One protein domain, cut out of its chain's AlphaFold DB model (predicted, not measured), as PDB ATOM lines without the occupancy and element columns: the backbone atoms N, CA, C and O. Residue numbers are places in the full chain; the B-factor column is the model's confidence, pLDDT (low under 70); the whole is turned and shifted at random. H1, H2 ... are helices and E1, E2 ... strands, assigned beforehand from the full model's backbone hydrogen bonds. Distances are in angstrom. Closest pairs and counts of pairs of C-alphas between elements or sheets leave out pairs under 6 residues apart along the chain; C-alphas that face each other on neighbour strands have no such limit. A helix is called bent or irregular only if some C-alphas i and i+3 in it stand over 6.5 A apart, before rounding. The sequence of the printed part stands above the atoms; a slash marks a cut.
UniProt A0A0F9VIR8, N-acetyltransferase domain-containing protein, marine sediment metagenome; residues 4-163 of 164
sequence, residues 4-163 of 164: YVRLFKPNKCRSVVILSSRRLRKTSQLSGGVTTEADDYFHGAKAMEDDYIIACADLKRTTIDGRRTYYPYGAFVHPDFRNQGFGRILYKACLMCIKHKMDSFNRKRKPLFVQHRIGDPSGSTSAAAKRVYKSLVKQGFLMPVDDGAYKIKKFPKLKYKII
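AT A GLANCE: This is residues 4 to 163 of the 164 residues of the protein "N-acetyltransferase domain-containing protein" of marine sediment metagenome (UniProt A0A0F9VIR8). What is seen first? One eight-stranded sheet, strongly twisted and curled like part of a barrel, wraps round the long helix H3, while H5 packs on the same face near E6. What is it made of? The printed part has 160 residues with five named helices and eight named strands, in the order E1 E2 H1 H2 E3 E4 H3 E5 H4 H5 E6 E7 E8. The class is mixed, helices and strands; the mixed sheet runs E6 E7 E5 E4 E3 E2 E1 E8. It is compact, with a radius of gyration of the C-alphas of 15.1 A and spans of 45 by 32 by 31 A.

HOW THE PARTS SIT: How is the sheet joined? E1, residues 4 to 7, and E2, residues 15 to 20, form a hairpin, N 6 to O 17 2.8 A, and E8, residues 161 to 163, is parallel to E1, N 163 to O 5 2.9 A. E3, residues 53 to 64, is antiparallel to E2, N 18 to O 55 2.8 A, and forms a hairpin with E4, residues 67 to 77, N 73 to O 58 2.7 A. E5, residues 112 to 114, is parallel to E4, N 70 to O 112 2.9 A, and antiparallel to E7, residues 149 to 152, N 113 to O 150 2.9 A; E7 and E6, residues 142 to 146, are a hairpin, N 151 to O 143 2.8 A. Where are the long helices? H3, residues 86 to 104, and H5, residues 127 to 138, are on one face: two layers, helices over a sheet. Residues 87 to 91 of H3 touch residues 129 to 132 of H5, the closest C-alphas being Arg 88 and Val 132, 5.7 A, at a steep tilt of 60 degrees, the same way. E4, H3, E5 is a strand-helix-strand unit, parallel neighbours joined through a helix, and E5, H4, H5, E6 a split one, with E7 between its strands; both crossovers are right-handed. And the short helices? H4, residues 116 to 119, is only just over E4, with 3 of its 4 C-alphas falling on it, at a height over the sheet of 5.7 A. H2, residues 43 to 46, only grazes the sheet, the C-alphas of Gly 44 and Gly 74 being its closest to E4, 6.3 A; H1, residues 27 to 30, is only just not on it, with 4 pairs of C-alphas within 10 A. Every O i to N i+4 pair is within hydrogen-bond range in H5, and 13 of 15 in H3; H1, H2 and H4 are too short for such a pair.

IN THESE COORDINATES: Where are the ends? E1 begins at C-alpha 4, (165.214, 190.837, 221.019), and E8 ends at C-alpha 163, (167.608, 184.297, 221.453). Which elements are long? E3 measures 31.9 A, E4 29.3 A, H3 28.8 A and H5 16.5 A; H3 is only just irregular, C-alphas 100 and 103 being 6.6 A apart.

THE WHOLE: How large is it? The C-alphas farthest apart, of Arg 25 and Asp 65, are 46.6 A apart, and the printed part has no cut. Which link is long, and where is confidence low? H1 to H2 is long, 12 residues; mean pLDDT of the printed part is 75.7, with residues 4 to 16, 21 to 51, 102 to 108 and 160 to 163 under 70.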
ATOM      1  N   TYR A   4     164.464 192.079 220.855       66.44
ATOM      2  CA  TYR A   4     165.214 190.837 221.019       66.44
ATOM      3  C   TYR A   4     166.684 191.075 220.712       66.44
ATOM      4  O   TYR A   4     167.016 191.923 219.885       66.44
ATOM      5  N   VAL A   5     167.552 190.320 221.379       67.44
ATOM      6  CA  VAL A   5     168.984 190.287 221.076       67.44
ATOM      7  C   VAL A   5     169.313 188.887 220.591       67.44
ATOM      8  O   VAL A   5     169.199 187.937 221.363       67.44
ATOM      9  N   ARG A   6     169.706 188.763 219.323       69.19
ATOM     10  CA  ARG A   6     170.153 187.498 218.742       69.19
ATOM     11  C   ARG A   6     171.673 187.426 218.721       69.19
ATOM     12  O   ARG A   6     172.331 188.380 218.297       69.19
ATOM     13  N   LEU A   7     172.217 186.303 219.188       66.00
ATOM     14  CA  LEU A   7     173.654 186.027 219.212       66.00
ATOM     15  C   LEU A   7     173.971 184.878 218.245       66.00
ATOM     16  O   LEU A   7     173.536 183.752 218.457       66.00
ATOM     17  N   PHE A   8     174.750 185.134 217.191       63.78
ATOM     18  CA  PHE A   8     175.019 184.118 216.165       63.78
ATOM     19  C   PHE A   8     176.167 183.175 216.569       63.78
ATOM     20  O   PHE A   8     177.309 183.604 216.755       63.78
ATOM     21  N   LYS A   9     175.845 181.874 216.668       57.44
ATOM     22  CA  LYS A   9     176.682 180.708 217.036       57.44
ATOM     23  C   LYS A   9     177.596 180.891 218.274       57.44
ATOM     24  O   LYS A   9     178.682 181.481 218.176       57.44
ATOM     25  N   PRO A  10     177.296 180.225 219.406       46.84
ATOM     26  CA  PRO A  10     178.050 180.322 220.659       46.84
ATOM     27  C   PRO A  10     179.476 179.737 220.622       46.84
ATOM     28  O   PRO A  10     180.231 179.957 221.560       46.84
ATOM     29  N   ASN A  11     179.954 179.150 219.516       43.75
ATOM     30  CA  ASN A  11     181.370 178.753 219.360       43.75
ATOM     31  C   ASN A  11     182.211 179.743 218.533       43.75
ATOM     32  O   ASN A  11     183.408 179.869 218.776       43.75
ATOM     33  N   LYS A  12     181.590 180.573 217.675       46.62
ATOM     34  CA  LYS A  12     182.302 181.583 216.863       46.62
ATOM     35  C   LYS A  12     181.879 183.052 217.067       46.62
ATOM     36  O   LYS A  12     182.657 183.877 216.627       46.62
ATOM     37  N   CYS A  13     180.765 183.362 217.771       52.66
ATOM     38  CA  CYS A  13     180.201 184.721 218.017       52.66
ATOM     39  C   CYS A  13     180.661 185.726 216.967       52.66
ATOM     40  O   CYS A  13     181.561 186.523 217.211       52.66
ATOM     41  N   ARG A  14     180.083 185.605 215.776       61.16
ATOM     42  CA  ARG A  14     180.443 186.487 214.673       61.16
ATOM     43  C   ARG A  14     179.629 187.765 214.727       61.16
ATOM     44  O   ARG A  14     180.229 188.811 214.567       61.16
ATOM     45  N   SER A  15     178.350 187.694 215.118       66.19
ATOM     46  CA  SER A  15     177.437 188.838 215.018       66.19
ATOM     47  C   SER A  15     176.456 188.951 216.188       66.19
ATOM     48  O   SER A  15     176.022 187.956 216.777       66.19
ATOM     49  N   VAL A  16     176.106 190.193 216.519       69.94
ATOM     50  CA  VAL A  16     175.121 190.603 217.523       69.94
ATOM     51  C   VAL A  16     174.073 191.449 216.820       69.94
ATOM     52  O   VAL A  16     174.413 192.476 216.236       69.94
ATOM     53  N   VAL A  17     172.806 191.049 216.906       72.25
ATOM     54  CA  VAL A  17     171.706 191.734 216.213       72.25
ATOM     55  C   VAL A  17     170.584 192.071 217.190       72.25
ATOM     56  O   VAL A  17     170.204 191.254 218.031       72.25
ATOM     57  N   ILE A  18     170.057 193.288 217.090       75.06
ATOM     58  CA  ILE A  18     168.907 193.787 217.845       75.06
ATOM     59  C   ILE A  18     167.705 193.865 216.905       75.06
ATOM     60  O   ILE A  18     167.782 194.518 215.868       75.06
ATOM     61  N   LEU A  19     166.592 193.239 217.288       72.81
ATOM     62  CA  LEU A  19     165.411 193.065 216.434       72.81
ATOM     63  C   LEU A  19     164.161 193.698 217.060       72.81
ATOM     64  O   LEU A  19     163.981 193.642 218.281       72.81
ATOM     65  N   SER A  20     163.272 194.249 216.227       70.56
ATOM     66  CA  SER A  20     161.966 194.788 216.638       70.56
ATOM     67  C   SER A  20     160.842 193.766 216.481       70.56
ATOM     68  O   SER A  20     160.536 193.327 215.375       70.56
ATOM     69  N   SER A  21     160.113 193.473 217.561       62.38
ATOM     70  CA  SER A  21     158.915 192.620 217.504       62.38
ATOM     71  C   SER A  21     157.758 193.215 216.713       62.38
ATOM     72  O   SER A  21     156.848 192.485 216.351       62.38
ATOM     73  N   ARG A  22     157.730 194.540 216.517       61.78
ATOM     74  CA  ARG A  22     156.600 195.222 215.865       61.78
ATOM     75  C   ARG A  22     156.558 194.940 214.360       61.78
ATOM     76  O   ARG A  22     155.502 195.076 213.760       61.78
ATOM     77  N   ARG A  23     157.700 194.569 213.775       58.62
ATOM     78  CA  ARG A  23     157.872 194.326 212.335       58.62
ATOM     79  C   ARG A  23     158.211 192.865 212.001       58.62
ATOM     80  O   ARG A  23     158.257 192.506 210.833       58.62
ATOM     81  N   LEU A  24     158.377 192.009 213.015       57.88
ATOM     82  CA  LEU A  24     158.487 190.558 212.847       57.88
ATOM     83  C   LEU A  24     157.091 189.976 212.591       57.88
ATOM     84  O   LEU A  24     156.281 189.890 213.513       57.88
ATOM     85  N   ARG A  25     156.799 189.587 211.342       51.91
ATOM     86  CA  ARG A  25     155.491 189.016 210.964       51.91
ATOM     87  C   ARG A  25     155.314 187.583 211.485       51.91
ATOM     88  O   ARG A  25     154.185 187.183 211.751       51.91
ATOM     89  N   LYS A  26     156.402 186.819 211.673       53.78
ATOM     90  CA  LYS A  26     156.400 185.486 212.314       53.78
ATOM     91  C   LYS A  26     157.670 185.262 213.142       53.78
ATOM     92  O   LYS A  26     158.763 185.633 212.727       53.78
ATOM     93  N   THR A  27     157.557 184.587 214.288       48.22
ATOM     94  CA  THR A  27     158.709 184.181 215.121       48.22
ATOM     95  C   THR A  27     159.641 183.192 214.420       48.22
ATOM     96  O   THR A  27     160.810 183.133 214.773       48.22
ATOM     97  N   SER A  28     159.183 182.466 213.396       48.38
ATOM     98  CA  SER A  28     160.023 181.596 212.556       48.38
ATOM     99  C   SER A  28     161.031 182.360 211.679       48.38
ATOM    100  O   SER A  28     162.033 181.789 211.261       48.38
ATOM    101  N   GLN A  29     160.838 183.665 211.457       49.88
ATOM    102  CA  GLN A  29     161.854 184.534 210.834       49.88
ATOM    103  C   GLN A  29     163.033 184.808 211.787       49.88
ATOM    104  O   GLN A  29     164.093 185.261 211.373       49.88
ATOM    105  N   LEU A  30     162.874 184.508 213.083       47.78
ATOM    106  CA  LEU A  30     163.970 184.542 214.049       47.78
ATOM    107  C   LEU A  30     164.853 183.296 213.978       47.78
ATOM    108  O   LEU A  30     165.953 183.350 214.509       47.78
ATOM    109  N   SER A  31     164.408 182.188 213.373       42.44
ATOM    110  CA  SER A  31     165.203 180.961 213.224       42.44
ATOM    111  C   SER A  31     165.833 180.849 211.836       42.44
ATOM    112  O   SER A  31     167.013 180.509 211.745       42.44
ATOM    113  N   GLY A  32     165.116 181.228 210.774       40.97
ATOM    114  CA  GLY A  32     165.629 181.249 209.401       40.97
ATOM    115  C   GLY A  32     166.084 182.638 208.948       40.97
ATOM    116  O   GLY A  32     165.274 183.552 208.891       40.97
ATOM    117  N   GLY A  33     167.358 182.783 208.568       41.75
ATOM    118  CA  GLY A  33     167.694 183.721 207.488       41.75
ATOM    119  C   GLY A  33     168.361 185.058 207.810       41.75
ATOM    120  O   GLY A  33     168.391 185.899 206.927       41.75
ATOM    121  N   VAL A  34     168.983 185.267 208.974       44.09
ATOM    122  CA  VAL A  34     170.036 186.303 209.054       44.09
ATOM    123  C   VAL A  34     171.380 185.594 208.912       44.09
ATOM    124  O   VAL A  34     172.075 185.309 209.886       44.09
ATOM    125  N   THR A  35     171.700 185.186 207.685       39.56
ATOM    126  CA  THR A  35     173.008 184.624 207.338       39.56
ATOM    127  C   THR A  35     174.020 185.760 207.294       39.56
ATOM    128  O   THR A  35     174.126 186.487 206.314       39.56
ATOM    129  N   THR A  36     174.755 185.929 208.389       40.59
ATOM    130  CA  THR A  36     175.993 186.711 208.415       40.59
ATOM    131  C   THR A  36     177.125 185.774 207.999       40.59
ATOM    132  O   THR A  36     177.814 185.175 208.831       40.59
ATOM    133  N   GLU A  37     177.257 185.538 206.691       38.72
ATOM    134  CA  GLU A  37     178.506 184.975 206.176       38.72
ATOM    135  C   GLU A  37     179.642 185.967 206.459       38.72
ATOM    136  O   GLU A  37     179.446 187.178 206.512       38.72
ATOM    137  N   ALA A  38     180.796 185.431 206.836       37.22
ATOM    138  CA  ALA A  38     181.657 186.040 207.848       37.22
ATOM    139  C   ALA A  38     182.611 187.131 207.355       37.22
ATOM    140  O   ALA A  38     183.373 187.654 208.172       37.22
ATOM    141  N   ASP A  39     182.576 187.457 206.066       37.44
ATOM    142  CA  ASP A  39     183.716 188.098 205.418       37.44
ATOM    143  C   ASP A  39     183.410 189.475 204.803       37.44
ATOM    144  O   ASP A  39     184.350 190.178 204.448       37.44
ATOM    145  N   ASP A  40     182.154 189.948 204.804       35.44
ATOM    146  CA  ASP A  40     181.798 191.185 204.095       35.44
ATOM    147  C   ASP A  40     181.257 192.325 204.976       35.44
ATOM    148  O   ASP A  40     180.164 192.279 205.546       35.44
ATOM    149  N   TYR A  41     182.002 193.438 204.966       39.44
ATOM    150  CA  TYR A  41     181.611 194.776 205.444       39.44
ATOM    151  C   TYR A  41     180.237 195.236 204.900       39.44
ATOM    152  O   TYR A  41     179.554 196.043 205.532       39.44
ATOM    153  N   PHE A  42     179.802 194.680 203.763       39.34
ATOM    154  CA  PHE A  42     178.553 194.988 203.065       39.34
ATOM    155  C   PHE A  42     177.278 194.412 203.714       39.34
ATOM    156  O   PHE A  42     176.179 194.902 203.443       39.34
ATOM    157  N   HIS A  43     177.368 193.438 204.627       50.62
ATOM    158  CA  HIS A  43     176.166 192.819 205.208       50.62
ATOM    159  C   HIS A  43     175.531 193.607 206.349       50.62
ATOM    160  O   HIS A  43     174.320 193.522 206.530       50.62
ATOM    161  N   GLY A  44     176.292 194.440 207.063       48.75
ATOM    162  CA  GLY A  44     175.712 195.381 208.022       48.75
ATOM    163  C   GLY A  44     174.770 196.393 207.363       48.75
ATOM    164  O   GLY A  44     173.928 196.938 208.057       48.75
ATOM    165  N   ALA A  45     174.898 196.623 206.048       47.69
ATOM    166  CA  ALA A  45     173.984 197.436 205.247       47.69
ATOM    167  C   ALA A  45     172.860 196.594 204.614       47.69
ATOM    168  O   ALA A  45     171.703 196.988 204.704       47.69
ATOM    169  N   LYS A  46     173.162 195.407 204.062       49.00
ATOM    170  CA  LYS A  46     172.148 194.508 203.468       49.00
ATOM    171  C   LYS A  46     171.152 193.959 204.495       49.00
ATOM    172  O   LYS A  46     169.965 193.869 204.229       49.00
ATOM    173  N   ALA A  47     171.607 193.683 205.718       53.22
ATOM    174  CA  ALA A  47     170.736 193.319 206.835       53.22
ATOM    175  C   ALA A  47     169.816 194.485 207.272       53.22
ATOM    176  O   ALA A  47     168.897 194.284 208.052       53.22
ATOM    177  N   MET A  48     170.036 195.709 206.780       57.66
ATOM    178  CA  MET A  48     169.159 196.861 207.033       57.66
ATOM    179  C   MET A  48     168.091 197.044 205.959       57.66
ATOM    180  O   MET A  48     167.205 197.867 206.153       57.66
ATOM    181  N   GLU A  49     168.154 196.289 204.858       59.16
ATOM    182  CA  GLU A  49     167.014 196.127 203.945       59.16
ATOM    183  C   GLU A  49     165.867 195.391 204.657       59.16
ATOM    184  O   GLU A  49     164.694 195.560 204.330       59.16
ATOM    185  N   ASP A  50     166.204 194.625 205.696       63.72
ATOM    186  CA  ASP A  50     165.248 194.004 206.590       63.72
ATOM    187  C   ASP A  50     164.728 195.007 207.630       63.72
ATOM    188  O   ASP A  50     165.348 195.287 208.662       63.72
ATOM    189  N   ASP A  51     163.500 195.464 207.404       63.62
ATOM    190  CA  ASP A  51     162.740 196.419 208.223       63.62
ATOM    191  C   ASP A  51     162.679 196.123 209.733       63.62
ATOM    192  O   ASP A  51     162.275 196.978 210.534       63.62
ATOM    193  N   TYR A  52     162.997 194.897 210.146       71.50
ATOM    194  CA  TYR A  52     162.923 194.431 211.526       71.50
ATOM    195  C   TYR A  52     164.263 194.503 212.279       71.50
ATOM    196  O   TYR A  52     164.268 194.288 213.501       71.50
ATOM    197  N   ILE A  53     165.374 194.849 211.615       76.25
ATOM    198  CA  ILE A  53     166.688 195.026 212.248       76.25
ATOM    199  C   ILE A  53     166.855 196.458 212.763       76.25
ATOM    200  O   ILE A  53     166.789 197.443 212.036       76.25
ATOM    201  N   ILE A  54     167.102 196.584 214.068       82.00
ATOM    202  CA  ILE A  54     167.311 197.874 214.737       82.00
ATOM    203  C   ILE A  54     168.795 198.260 214.728       82.00
ATOM    204  O   ILE A  54     169.151 199.421 214.513       82.00
ATOM    205  N   ALA A  55     169.664 197.303 215.047       83.94
ATOM    206  CA  ALA A  55     171.099 197.517 215.165       83.94
ATOM    207  C   ALA A  55     171.850 196.193 215.033       83.94
ATOM    208  O   ALA A  55     171.365 195.160 215.496       83.94
ATOM    209  N   CYS A  56     173.057 196.236 214.484       84.38
ATOM    210  CA  CYS A  56     173.908 195.064 214.331       84.38
ATOM    211  C   CYS A  56     175.385 195.424 214.506       84.38
ATOM    212  O   CYS A  56     175.792 196.565 214.290       84.38
ATOM    213  N   ALA A  57     176.185 194.456 214.930       84.12
ATOM    214  CA  ALA A  57     177.640 194.526 214.902       84.12
ATOM    215  C   ALA A  57     178.209 193.121 214.785       84.12
ATOM    216  O   ALA A  57     177.678 192.193 215.400       84.12
ATOM    217  N   ASP A  58     179.346 193.002 214.116       81.31
ATOM    218  CA  ASP A  58     180.161 191.807 214.204       81.31
ATOM    219  C   ASP A  58     181.094 191.901 215.400       81.31
ATOM    220  O   ASP A  58     181.775 192.902 215.601       81.31
ATOM    221  N   LEU A  59     181.144 190.871 216.235       85.38
ATOM    222  CA  LEU A  59     182.086 190.839 217.343       85.38
ATOM    223  C   LEU A  59     183.369 190.141 216.896       85.38
ATOM    224  O   LEU A  59     183.536 188.933 217.068       85.38
ATOM    225  N   LYS A  60     184.306 190.915 216.349       85.19
ATOM    226  CA  LYS A  60     185.605 190.382 215.948       85.19
ATOM    227  C   LYS A  60     186.492 190.115 217.160       85.19
ATOM    228  O   LYS A  60     186.398 190.761 218.208       85.19
ATOM    229  N   ARG A  61     187.363 189.122 216.991       85.75
ATOM    230  CA  ARG A  61     188.378 188.710 217.959       85.75
ATOM    231  C   ARG A  61     189.746 188.830 217.311       85.75
ATOM    232  O   ARG A  61     189.946 188.276 216.236       85.75
ATOM    233  N   THR A  62     190.686 189.445 218.011       85.75
ATOM    234  CA  THR A  62     192.106 189.431 217.649       85.75
ATOM    235  C   THR A  62     192.962 189.114 218.882       85.75
ATOM    236  O   THR A  62     192.434 188.794 219.957       85.75
ATOM    237  N   THR A  63     194.280 189.148 218.723       86.06
ATOM    238  CA  THR A  63     195.253 189.023 219.808       86.06
ATOM    239  C   THR A  63     196.173 190.232 219.777       86.06
ATOM    240  O   THR A  63     196.761 190.525 218.744       86.06
ATOM    241  N   ILE A  64     196.306 190.914 220.913       80.62
ATOM    242  CA  ILE A  64     197.223 192.045 221.102       80.62
ATOM    243  C   ILE A  64     198.085 191.700 222.314       80.62
ATOM    244  O   ILE A  64     197.539 191.321 223.353       80.62
ATOM    245  N   ASP A  65     199.409 191.731 222.163       80.19
ATOM    246  CA  ASP A  65     200.388 191.411 223.218       80.19
ATOM    247  C   ASP A  65     200.112 190.075 223.936       80.19
ATOM    248  O   ASP A  65     200.115 189.961 225.166       80.19
ATOM    249  N   GLY A  66     199.760 189.040 223.163       81.06
ATOM    250  CA  GLY A  66     199.433 187.711 223.694       81.06
ATOM    251  C   GLY A  66     198.134 187.647 224.515       81.06
ATOM    252  O   GLY A  66     197.877 186.649 225.198       81.06
ATOM    253  N   ARG A  67     197.295 188.690 224.473       82.94
ATOM    254  CA  ARG A  67     195.967 188.729 225.099       82.94
ATOM    255  C   ARG A  67     194.873 188.707 224.045       82.94
ATOM    256  O   ARG A  67     194.891 189.475 223.091       82.94
ATOM    257  N   ARG A  68     193.862 187.862 224.264       86.94
ATOM    258  CA  ARG A  68     192.640 187.867 223.449       86.94
ATOM    259  C   ARG A  68     191.924 189.203 223.627       86.94
ATOM    260  O   ARG A  68     191.640 189.608 224.759       86.94
ATOM    261  N   THR A  69     191.592 189.852 222.523       89.06
ATOM    262  CA  THR A  69     190.842 191.105 222.510       89.06
ATOM    263  C   THR A  69     189.606 190.965 221.630       89.06
ATOM    264  O   THR A  69     189.581 190.190 220.673       89.06
ATOM    265  N   TYR A  70     188.553 191.684 222.000       91.31
ATOM    266  CA  TYR A  70     187.279 191.705 221.290       91.31
ATOM    267  C   TYR A  70     186.890 193.138 220.970       91.31
ATOM    268  O   TYR A  70     187.070 194.027 221.807       91.31
ATOM    269  N   TYR A  71     186.302 193.355 219.802       90.75
ATOM    270  CA  TYR A  71     185.794 194.662 219.409       90.75
ATOM    271  C   TYR A  71     184.591 194.530 218.468       90.75
ATOM    272  O   TYR A  71     184.536 193.593 217.671       90.75
ATOM    273  N   PRO A  72     183.619 195.455 218.543       89.75
ATOM    274  CA  PRO A  72     182.555 195.543 217.556       89.75
ATOM    275  C   PRO A  72     183.114 196.083 216.234       89.75
ATOM    276  O   PRO A  72     183.607 197.211 216.174       89.75
ATOM    277  N   TYR A  73     183.020 195.274 215.191       83.88
ATOM    278  CA  TYR A  73     183.272 195.585 213.794       83.88
ATOM    279  C   TYR A  73     181.940 195.866 213.090       83.88
ATOM    280  O   TYR A  73     180.922 195.270 213.432       83.88
ATOM    281  N   GLY A  74     181.922 196.805 212.140       78.75
ATOM    282  CA  GLY A  74     180.706 197.106 211.367       78.75
ATOM    283  C   GLY A  74     179.494 197.522 212.217       78.75
ATOM    284  O   GLY A  74     178.359 197.246 211.847       78.75
ATOM    285  N   ALA A  75     179.711 198.136 213.388       85.25
ATOM    286  CA  ALA A  75     178.624 198.474 214.304       85.25
ATOM    287  C   ALA A  75     177.715 199.572 213.731       85.25
ATOM    288  O   ALA A  75     178.148 200.711 213.533       85.25
ATOM    289  N   PHE A  76     176.439 199.245 213.543       82.25
ATOM    290  CA  PHE A  76     175.454 200.108 212.906       82.25
ATOM    291  C   PHE A  76     174.135 200.163 213.687       82.25
ATOM    292  O   PHE A  76     173.774 199.248 214.429       82.25
ATOM    293  N   VAL A  77     173.411 201.274 213.529       83.81
ATOM    294  CA  VAL A  77     172.049 201.482 214.039       83.81
ATOM    295  C   VAL A  77     171.216 202.081 212.911       83.81
ATOM    296  O   VAL A  77     171.622 203.099 212.331       83.81
ATOM    297  N   HIS A  78     170.056 201.475 212.649       81.50
ATOM    298  CA  HIS A  78     169.119 201.919 211.618       81.50
ATOM    299  C   HIS A  78     168.811 203.411 211.791       81.50
ATOM    300  O   HIS A  78     168.593 203.825 212.936       81.50
ATOM    301  N   PRO A  79     168.759 204.214 210.713       81.56
ATOM    302  CA  PRO A  79     168.445 205.641 210.782       81.56
ATOM    303  C   PRO A  79     167.232 205.966 211.665       81.56
ATOM    304  O   PRO A  79     167.382 206.722 212.625       81.56
ATOM    305  N   ASP A  80     166.102 205.290 211.445       82.06
ATOM    306  CA  ASP A  80     164.852 205.454 212.215       82.06
ATOM    307  C   ASP A  80     164.988 205.189 213.723       82.06
ATOM    308  O   ASP A  80     164.177 205.654 214.524       82.06
ATOM    309  N   PHE A  81     166.013 204.438 214.130       83.31
ATOM    310  CA  PHE A  81     166.264 204.057 215.520       83.31
ATOM    311  C   PHE A  81     167.485 204.775 216.128       83.31
ATOM    312  O   PHE A  81     167.866 204.517 217.278       83.31
ATOM    313  N   ARG A  82     168.118 205.710 215.404       83.56
ATOM    314  CA  ARG A  82     169.223 206.522 215.943       83.56
ATOM    315  C   ARG A  82     168.735 207.404 217.093       83.56
ATOM    316  O   ARG A  82     167.558 207.701 217.236       83.56
ATOM    317  N   ASN A  83     169.661 207.781 217.975       83.31
ATOM    318  CA  ASN A  83     169.411 208.586 219.183       83.31
ATOM    319  C   ASN A  83     168.483 207.961 220.250       83.31
ATOM    320  O   ASN A  83     168.399 208.494 221.351       83.31
ATOM    321  N   GLN A  84     167.920 206.770 220.023       87.19
ATOM    322  CA  GLN A  84     167.086 206.049 221.002       87.19
ATOM    323  C   GLN A  84     167.891 205.137 221.955       87.19
ATOM    324  O   GLN A  84     167.343 204.357 222.728       87.19
ATOM    325  N   GLY A  85     169.225 205.207 221.907       87.38
ATOM    326  CA  GLY A  85     170.109 204.454 222.805       87.38
ATOM    327  C   GLY A  85     170.460 203.029 222.357       87.38
ATOM    328  O   GLY A  85     171.234 202.367 223.053       87.38
ATOM    329  N   PHE A  86     169.998 202.572 221.186       87.75
ATOM    330  CA  PHE A  86     170.273 201.217 220.685       87.75
ATOM    331  C   PHE A  86     171.756 200.907 220.481       87.75
ATOM    332  O   PHE A  86     172.176 199.794 220.777       87.75
ATOM    333  N   GLY A  87     172.589 201.894 220.135       89.12
ATOM    334  CA  GLY A  87     174.045 201.704 220.106       89.12
ATOM    335  C   GLY A  87     174.626 201.301 221.471       89.12
ATOM    336  O   GLY A  87     175.502 200.446 221.552       89.12
ATOM    337  N   ARG A  88     174.098 201.835 222.584       90.94
ATOM    338  CA  ARG A  88     174.534 201.412 223.931       90.94
ATOM    339  C   ARG A  88     174.066 199.994 224.249       90.94
ATOM    340  O   ARG A  88     174.794 199.255 224.907       90.94
ATOM    341  N   ILE A  89     172.861 199.626 223.812       90.00
ATOM    342  CA  ILE A  89     172.319 198.272 223.991       90.00
ATOM    343  C   ILE A  89     173.165 197.268 223.201       90.00
ATOM    344  O   ILE A  89     173.556 196.248 223.760       90.00
ATOM    345  N   LEU A  90     173.533 197.602 221.963       90.00
ATOM    346  CA  LEU A  90     174.354 196.772 221.081       90.00
ATOM    347  C   LEU A  90     175.713 196.443 221.706       90.00
ATOM    348  O   LEU A  90     176.103 195.280 221.782       90.00
ATOM    349  N   TYR A  91     176.407 197.440 222.255       93.19
ATOM    350  CA  TYR A  91     177.697 197.211 222.912       93.19
ATOM    351  C   TYR A  91     177.558 196.416 224.218       93.19
ATOM    352  O   TYR A  91     178.417 195.599 224.545       93.19
ATOM    353  N   LYS A  92     176.465 196.601 224.971       91.62
ATOM    354  CA  LYS A  92     176.169 195.759 226.143       91.62
ATOM    355  C   LYS A  92     175.904 194.307 225.742       91.62
ATOM    356  O   LYS A  92     176.348 193.401 226.441       91.62
ATOM    357  N   ALA A  93     175.228 194.090 224.618       88.00
ATOM    358  CA  ALA A  93     175.022 192.768 224.044       88.00
ATOM    359  C   ALA A  93     176.332 192.124 223.573       88.00
ATOM    360  O   ALA A  93     176.547 190.948 223.850       88.00
ATOM    361  N   CYS A  94     177.260 192.900 223.002       89.12
ATOM    362  CA  CYS A  94     178.619 192.429 222.712       89.12
ATOM    363  C   CYS A  94     179.324 191.922 223.981       89.12
ATOM    364  O   CYS A  94     179.840 190.807 223.993       89.12
ATOM    365  N   LEU A  95     179.288 192.691 225.079       89.62
ATOM    366  CA  LEU A  95     179.857 192.255 226.363       89.62
ATOM    367  C   LEU A  95     179.196 190.971 226.883       89.62
ATOM    368  O   LEU A  95     179.886 190.099 227.402       89.62
ATOM    369  N   MET A  96     177.879 190.831 226.731       86.06
ATOM    370  CA  MET A  96     177.176 189.602 227.103       86.06
ATOM    371  C   MET A  96     177.582 188.407 226.239       86.06
ATOM    372  O   MET A  96     177.842 187.346 226.795       86.06
ATOM    373  N   CYS A  97     177.729 188.561 224.920       80.88
ATOM    374  CA  CYS A  97     178.269 187.485 224.082       80.88
ATOM    375  C   CYS A  97     179.684 187.089 224.537       80.88
ATOM    376  O   CYS A  97     179.956 185.897 224.665       80.88
ATOM    377  N   ILE A  98     180.559 188.051 224.875       84.88
ATOM    378  CA  ILE A  98     181.880 187.733 225.448       84.88
ATOM    379  C   ILE A  98     181.710 186.896 226.712       84.88
ATOM    380  O   ILE A  98     182.352 185.853 226.801       84.88
ATOM    381  N   LYS A  99     180.824 187.296 227.641       83.62
ATOM    382  CA  LYS A  99     180.511 186.539 228.869       83.62
ATOM    383  C   LYS A  99     180.159 185.085 228.566       83.62
ATOM    384  O   LYS A  99     180.729 184.204 229.190       83.62
ATOM    385  N   HIS A 100     179.278 184.842 227.599       76.00
ATOM    386  CA  HIS A 100     178.884 183.488 227.199       76.00
ATOM    387  C   HIS A 100     180.040 182.687 226.578       76.00
ATOM    388  O   HIS A 100     180.069 181.470 226.685       76.00
ATOM    389  N   LYS A 101     181.039 183.345 225.973       70.31
ATOM    390  CA  LYS A 101     182.288 182.681 225.547       70.31
ATOM    391  C   LYS A 101     183.284 182.474 226.679       70.31
ATOM    392  O   LYS A 101     184.240 181.710 226.506       70.31
ATOM    393  N   MET A 102     183.106 183.178 227.801       67.00
ATOM    394  CA  MET A 102     184.079 183.192 228.888       67.00
ATOM    395  C   MET A 102     184.206 181.880 229.639       67.00
ATOM    396  O   MET A 102     185.224 181.700 230.308       67.00
ATOM    397  N   ASP A 103     183.276 180.948 229.451       54.91
ATOM    398  CA  ASP A 103     183.326 179.626 230.078       54.91
ATOM    399  C   ASP A 103     184.540 178.789 229.614       54.91
ATOM    400  O   ASP A 103     184.899 177.811 230.258       54.91
ATOM    401  N   SER A 104     185.253 179.232 228.566       52.94
ATOM    402  CA  SER A 104     186.472 178.596 228.036       52.94
ATOM    403  C   SER A 104     187.795 179.323 228.343       52.94
ATOM    404  O   SER A 104     188.854 178.893 227.878       52.94
ATOM    405  N   PHE A 105     187.794 180.448 229.073       59.47
ATOM    406  CA  PHE A 105     189.038 181.191 229.328       59.47
ATOM    407  C   PHE A 105     189.743 180.734 230.605       59.47
ATOM    408  O   PHE A 105     189.134 180.577 231.662       59.47
ATOM    409  N   ASN A 106     191.075 180.647 230.537       55.81
ATOM    410  CA  ASN A 106     191.911 180.601 231.729       55.81
ATOM    411  C   ASN A 106     191.587 181.833 232.596       55.81
ATOM    412  O   ASN A 106     191.840 182.972 232.187       55.81
ATOM    413  N   ARG A 107     191.020 181.605 233.791       59.06
ATOM    414  CA  ARG A 107     190.534 182.648 234.716       59.06
ATOM    415  C   ARG A 107     191.583 183.728 235.021       59.06
ATOM    416  O   ARG A 107     191.214 184.841 235.387       59.06
ATOM    417  N   LYS A 108     192.872 183.420 234.827       62.41
ATOM    418  CA  LYS A 108     194.007 184.322 235.065       62.41
ATOM    419  C   LYS A 108     194.175 185.422 234.004       62.41
ATOM    420  O   LYS A 108     194.743 186.463 234.319       62.41
ATOM    421  N   ARG A 109     193.688 185.250 232.766       70.56
ATOM    422  CA  ARG A 109     193.832 186.251 231.684       70.56
ATOM    423  C   ARG A 109     192.485 186.564 231.035       70.56
ATOM    424  O   ARG A 109     192.152 186.045 229.972       70.56
ATOM    425  N   LYS A 110     191.707 187.433 231.690       78.50
ATOM    426  CA  LYS A 110     190.454 187.956 231.124       78.50
ATOM    427  C   LYS A 110     190.737 188.713 229.816       78.50
ATOM    428  O   LYS A 110     191.740 189.428 229.753       78.50
ATOM    429  N   PRO A 111     189.873 188.582 228.797       88.31
ATOM    430  CA  PRO A 111     190.059 189.287 227.540       88.31
ATOM    431  C   PRO A 111     189.879 190.799 227.708       88.31
ATOM    432  O   PRO A 111     189.206 191.263 228.637       88.31
ATOM    433  N   LEU A 112     190.453 191.559 226.778       92.31
ATOM    434  CA  LEU A 112     190.196 192.994 226.661       92.31
ATOM    435  C   LEU A 112     189.017 193.249 225.726       92.31
ATOM    436  O   LEU A 112     188.783 192.512 224.768       92.31
ATOM    437  N   PHE A 113     188.303 194.332 225.996       94.44
ATOM    438  CA  PHE A 113     187.362 194.921 225.060       94.44
ATOM    439  C   PHE A 113     187.998 196.189 224.510       94.44
ATOM    440  O   PHE A 113     188.415 197.040 225.292       94.44
ATOM    441  N   VAL A 114     188.129 196.305 223.194       94.81
ATOM    442  CA  VAL A 114     188.918 197.373 222.568       94.81
ATOM    443  C   VAL A 114     188.088 198.146 221.550       94.81
ATOM    444  O   VAL A 114     187.030 197.692 221.109       94.81
ATOM    445  N   GLN A 115     188.527 199.360 221.230       94.94
ATOM    446  CA  GLN A 115     188.030 200.141 220.101       94.94
ATOM    447  C   GLN A 115     188.440 199.472 218.790       94.94
ATOM    448  O   GLN A 115     189.482 198.827 218.724       94.94
ATOM    449  N   HIS A 116     187.646 199.670 217.738       91.06
ATOM    450  CA  HIS A 116     187.905 199.071 216.431       91.06
ATOM    451  C   HIS A 116     189.323 199.380 215.929       91.06
ATOM    452  O   HIS A 116     190.044 198.449 215.610       91.06
ATOM    453  N   ARG A 117     189.773 200.642 216.019       90.31
ATOM    454  CA  ARG A 117     191.129 201.059 215.601       90.31
ATOM    455  C   ARG A 117     192.278 200.337 216.317       90.31
ATOM    456  O   ARG A 117     193.402 200.339 215.847       90.31
ATOM    457  N   ILE A 118     192.007 199.799 217.510       92.00
ATOM    458  CA  ILE A 118     192.991 199.060 218.310       92.00
ATOM    459  C   ILE A 118     192.973 197.582 217.921       92.00
ATOM    460  O   ILE A 118     194.008 196.930 217.913       92.00
ATOM    461  N   GLY A 119     191.794 197.044 217.605       84.81
ATOM    462  CA  GLY A 119     191.638 195.667 217.148       84.81
ATOM    463  C   GLY A 119     191.968 195.441 215.669       84.81
ATOM    464  O   GLY A 119     192.213 194.302 215.274       84.81
ATOM    465  N   ASP A 120     191.955 196.505 214.872       86.50
ATOM    466  CA  ASP A 120     192.292 196.544 213.454       86.50
ATOM    467  C   ASP A 120     192.931 197.913 213.149       86.50
ATOM    468  O   ASP A 120     192.221 198.925 213.207       86.50
ATOM    469  N   PRO A 121     194.244 197.982 212.850       83.88
ATOM    470  CA  PRO A 121     194.938 199.241 212.568       83.88
ATOM    471  C   PRO A 121     194.394 200.007 211.356       83.88
ATOM    472  O   PRO A 121     194.547 201.224 211.290       83.88
ATOM    473  N   SER A 122     193.747 199.317 210.410       84.56
ATOM    474  CA  SER A 122     193.070 199.948 209.267       84.56
ATOM    475  C   SER A 122     191.682 200.494 209.632       84.56
ATOM    476  O   SER A 122     191.086 201.288 208.901       84.56
ATOM    477  N   GLY A 123     191.158 200.083 210.787       84.50
ATOM    478  CA  GLY A 123     189.846 200.453 211.281       84.50
ATOM    479  C   GLY A 123     189.804 201.837 211.924       84.50
ATOM    480  O   GLY A 123     190.764 202.350 212.494       84.50
ATOM    481  N   SER A 124     188.614 202.434 211.931       87.12
ATOM    482  CA  SER A 124     188.343 203.675 212.656       87.12
ATOM    483  C   SER A 124     187.249 203.479 213.704       87.12
ATOM    484  O   SER A 124     186.423 202.566 213.645       87.12
ATOM    485  N   THR A 125     187.253 204.329 214.733       90.88
ATOM    486  CA  THR A 125     186.209 204.344 215.769       90.88
ATOM    487  C   THR A 125     185.496 205.684 215.749       90.88
ATOM    488  O   THR A 125     186.075 206.709 216.114       90.88
ATOM    489  N   SER A 126     184.226 205.666 215.341       90.06
ATOM    490  CA  SER A 126     183.407 206.872 215.206       90.06
ATOM    491  C   SER A 126     183.223 207.612 216.537       90.06
ATOM    492  O   SER A 126     183.271 207.024 217.623       90.06
ATOM    493  N   ALA A 127     182.940 208.916 216.474       91.31
ATOM    494  CA  ALA A 127     182.642 209.715 217.665       91.31
ATOM    495  C   ALA A 127     181.442 209.156 218.457       91.31
ATOM    496  O   ALA A 127     181.450 209.159 219.690       91.31
ATOM    497  N   ALA A 128     180.432 208.621 217.761       89.50
ATOM    498  CA  ALA A 128     179.290 207.958 218.383       89.50
ATOM    499  C   ALA A 128     179.715 206.709 219.170       89.50
ATOM    500  O   ALA A 128     179.344 206.574 220.338       89.50
ATOM    501  N   ALA A 129     180.555 205.852 218.582       91.88
ATOM    502  CA  ALA A 129     181.111 204.686 219.266       91.88
ATOM    503  C   ALA A 129     181.949 205.097 220.487       91.88
ATOM    504  O   ALA A 129     181.729 204.580 221.584       91.88
ATOM    505  N   LYS A 130     182.837 206.096 220.356       94.69
ATOM    506  CA  LYS A 130     183.635 206.630 221.481       94.69
ATOM    507  C   LYS A 130     182.751 207.087 222.651       94.69
ATOM    508  O   LYS A 130     183.073 206.806 223.807       94.69
ATOM    509  N   ARG A 131     181.606 207.731 222.385       94.75
ATOM    510  CA  ARG A 131     180.622 208.095 223.428       94.75
ATOM    511  C   ARG A 131     180.016 206.872 224.121       94.75
ATOM    512  O   ARG A 131     179.800 206.915 225.332       94.75
ATOM    513  N   VAL A 132     179.776 205.777 223.396       95.06
ATOM    514  CA  VAL A 132     179.309 204.515 223.994       95.06
ATOM    515  C   VAL A 132     180.367 203.935 224.936       95.06
ATOM    516  O   VAL A 132     180.027 203.634 226.079       95.06
ATOM    517  N   TYR A 133     181.643 203.866 224.533       96.12
ATOM    518  CA  TYR A 133     182.731 203.429 225.428       96.12
ATOM    519  C   TYR A 133     182.806 204.288 226.695       96.12
ATOM    520  O   TYR A 133     182.792 203.743 227.798       96.12
ATOM    521  N   LYS A 134     182.790 205.624 226.562       96.12
ATOM    522  CA  LYS A 134     182.758 206.545 227.716       96.12
ATOM    523  C   LYS A 134     181.574 206.253 228.645       96.12
ATOM    524  O   LYS A 134     181.739 206.203 229.861       96.12
ATOM    525  N   SER A 135     180.388 205.995 228.089       95.56
ATOM    526  CA  SER A 135     179.209 205.623 228.880       95.56
ATOM    527  C   SER A 135     179.377 204.284 229.604       95.56
ATOM    528  O   SER A 135     178.891 204.153 230.726       95.56
ATOM    529  N   LEU A 136     180.016 203.287 228.988       95.88
ATOM    530  CA  LEU A 136     180.261 201.982 229.611       95.88
ATOM    531  C   LEU A 136     181.292 202.074 230.740       95.88
ATOM    532  O   LEU A 136     181.128 201.401 231.758       95.88
ATOM    533  N   VAL A 137     182.300 202.937 230.587       96.62
ATOM    534  CA  VAL A 137     183.257 203.278 231.649       96.62
ATOM    535  C   VAL A 137     182.545 203.971 232.809       96.62
ATOM    536  O   VAL A 137     182.626 203.490 233.933       96.62
ATOM    537  N   LYS A 138     181.751 205.021 232.545       96.50
ATOM    538  CA  LYS A 138     180.966 205.723 233.583       96.50
ATOM    539  C   LYS A 138     180.023 204.781 234.341       96.50
ATOM    540  O   LYS A 138     179.806 204.942 235.533       96.50
ATOM    541  N   GLN A 139     179.467 203.780 233.660       94.38
ATOM    542  CA  GLN A 139     178.601 202.765 234.271       94.38
ATOM    543  C   GLN A 139     179.379 201.647 234.987       94.38
ATOM    544  O   GLN A 139     178.756 200.754 235.561       94.38
ATOM    545  N   GLY A 140     180.715 201.660 234.954       95.50
ATOM    546  CA  GLY A 140     181.599 200.692 235.606       95.50
ATOM    547  C   GLY A 140     181.684 199.331 234.913       95.50
ATOM    548  O   GLY A 140     182.112 198.363 235.536       95.50
ATOM    549  N   PHE A 141     181.216 199.207 233.666       94.94
ATOM    550  CA  PHE A 141     181.343 197.968 232.882       94.94
ATOM    551  C   PHE A 141     182.774 197.760 232.392       94.94
ATOM    552  O   PHE A 141     183.275 196.634 232.380       94.94
ATOM    553  N   LEU A 142     183.430 198.859 232.030       96.50
ATOM    554  CA  LEU A 142     184.771 198.893 231.471       96.50
ATOM    555  C   LEU A 142     185.696 199.732 232.352       96.50
ATOM    556  O   LEU A 142     185.271 200.730 232.926       96.50
ATOM    557  N   MET A 143     186.963 199.342 232.411       96.50
ATOM    558  CA  MET A 143     188.041 200.122 233.014       96.50
ATOM    559  C   MET A 143     189.100 200.378 231.939       96.50
ATOM    560  O   MET A 143     189.607 199.396 231.389       96.50
ATOM    561  N   PRO A 144     189.413 201.643 231.609       95.75
ATOM    562  CA  PRO A 144     190.492 201.960 230.680       95.75
ATOM    563  C   PRO A 144     191.812 201.360 231.164       95.75
ATOM    564  O   PRO A 144     192.060 201.310 232.370       95.75
ATOM    565  N   VAL A 145     192.624 200.875 230.231       92.44
ATOM    566  CA  VAL A 145     194.013 200.478 230.511       92.44
ATOM    567  C   VAL A 145     194.992 201.238 229.639       92.44
ATOM    568  O   VAL A 145     195.962 201.740 230.177       92.44
ATOM    569  N   ASP A 146     194.660 201.408 228.359       89.56
ATOM    570  CA  ASP A 146     195.436 202.157 227.371       89.56
ATOM    571  C   ASP A 146     194.479 202.882 226.416       89.56
ATOM    572  O   ASP A 146     193.250 202.717 226.507       89.56
ATOM    573  N   ASP A 147     195.013 203.678 225.486       90.12
ATOM    574  CA  ASP A 147     194.187 204.415 224.531       90.12
ATOM    575  C   ASP A 147     193.332 203.464 223.678       90.12
ATOM    576  O   ASP A 147     193.803 202.752 222.798       90.12
ATOM    577  N   GLY A 148     192.028 203.444 223.956       91.94
ATOM    578  CA  GLY A 148     191.067 202.587 223.269       91.94
ATOM    579  C   GLY A 148     191.059 201.119 223.705       91.94
ATOM    580  O   GLY A 148     190.311 200.347 223.103       91.94
ATOM    581  N   ALA A 149     191.786 200.732 224.754       94.50
ATOM    582  CA  ALA A 149     191.740 199.387 225.326       94.50
ATOM    583  C   ALA A 149     191.126 199.382 226.733       94.50
ATOM    584  O   ALA A 149     191.418 200.239 227.571       94.50
ATOM    585  N   TYR A 150     190.271 198.393 227.012       95.69
ATOM    586  CA  TYR A 150     189.519 198.328 228.261       95.69
ATOM    587  C   TYR A 150     189.501 196.923 228.871       95.69
ATOM    588  O   TYR A 150     189.200 195.926 228.212       95.69
ATOM    589  N   LYS A 151     189.725 196.848 230.184       93.69
ATOM    590  CA  LYS A 151     189.421 195.661 230.994       93.69
ATOM    591  C   LYS A 151     187.917 195.590 231.260       93.69
ATOM    592  O   LYS A 151     187.307 196.578 231.671       93.69
ATOM    593  N   ILE A 152     187.328 194.406 231.101       92.50
ATOM    594  CA  ILE A 152     185.923 194.161 231.455       92.50
ATOM    595  C   ILE A 152     185.824 193.928 232.969       92.50
ATOM    596  O   ILE A 152     186.367 192.951 233.490       92.50
ATOM    597  N   LYS A 153     185.141 194.825 233.688       92.31
ATOM    598  CA  LYS A 153     184.991 194.754 235.157       92.31
ATOM    599  C   LYS A 153     183.741 193.989 235.565       92.31
ATOM    600  O   LYS A 153     183.801 193.163 236.471       92.31
ATOM    601  N   LYS A 154     182.623 194.240 234.883       90.56
ATOM    602  CA  LYS A 154     181.343 193.563 235.119       90.56
ATOM    603  C   LYS A 154     180.575 193.407 233.811       90.56
ATOM    604  O   LYS A 154     180.740 194.205 232.890       90.56
ATOM    605  N   PHE A 155     179.706 192.404 233.757       89.12
ATOM    606  CA  PHE A 155     178.834 192.173 232.611       89.12
ATOM    607  C   PHE A 155     177.465 192.825 232.822       89.12
ATOM    608  O   PHE A 155     176.908 192.724 233.917       89.12
ATOM    609  N   PRO A 156     176.914 193.514 231.809       87.69
ATOM    610  CA  PRO A 156     175.600 194.133 231.916       87.69
ATOM    611  C   PRO A 156     174.500 193.072 231.954       87.69
ATOM    612  O   PRO A 156     174.564 192.091 231.228       87.69
ATOM    613  N   LYS A 157     173.441 193.292 232.736       82.31
ATOM    614  CA  LYS A 157     172.183 192.556 232.550       82.31
ATOM    615  C   LYS A 157     171.376 193.260 231.461       82.31
ATOM    616  O   LYS A 157     171.166 194.473 231.539       82.31
ATOM    617  N   LEU A 158     170.946 192.525 230.441       77.75
ATOM    618  CA  LEU A 158     170.017 193.042 229.438       77.75
ATOM    619  C   LEU A 158     168.586 192.773 229.905       77.75
ATOM    620  O   LEU A 158     168.280 191.671 230.342       77.75
ATOM    621  N   LYS A 159     167.704 193.773 229.786       73.56
ATOM    622  CA  LYS A 159     166.256 193.601 230.015       73.56
ATOM    623  C   LYS A 159     165.555 192.880 228.848       73.56
ATOM    624  O   LYS A 159     164.345 192.695 228.881       73.56
ATOM    625  N   TYR A 160     166.303 192.535 227.800       69.06
ATOM    626  CA  TYR A 160     165.800 191.978 226.549       69.06
ATOM    627  C   TYR A 160     165.990 190.467 226.520       69.06
ATOM    628  O   TYR A 160     167.006 189.962 227.002       69.06
ATOM    629  N   LYS A 161     165.026 189.757 225.925       68.12
ATOM    630  CA  LYS A 161     165.128 188.311 225.727       68.12
ATOM    631  C   LYS A 161     166.262 188.030 224.739       68.12
ATOM    632  O   LYS A 161     166.238 188.536 223.614       68.12
ATOM    633  N   ILE A 162     167.241 187.250 225.187       67.12
ATOM    634  CA  ILE A 162     168.305 186.721 224.338       67.12
ATOM    635  C   ILE A 162     167.745 185.496 223.615       67.12
ATOM    636  O   ILE A 162     167.068 184.672 224.232       67.12
ATOM    637  N   ILE A 163     167.972 185.427 222.310       68.25
ATOM    638  CA  ILE A 163     167.608 184.297 221.453       68.25
ATOM    639  C   ILE A 163     168.866 183.813 220.722       68.25
ATOM    640  O   ILE A 163     169.740 184.625 220.400       68.25
TER     641      ILE A 163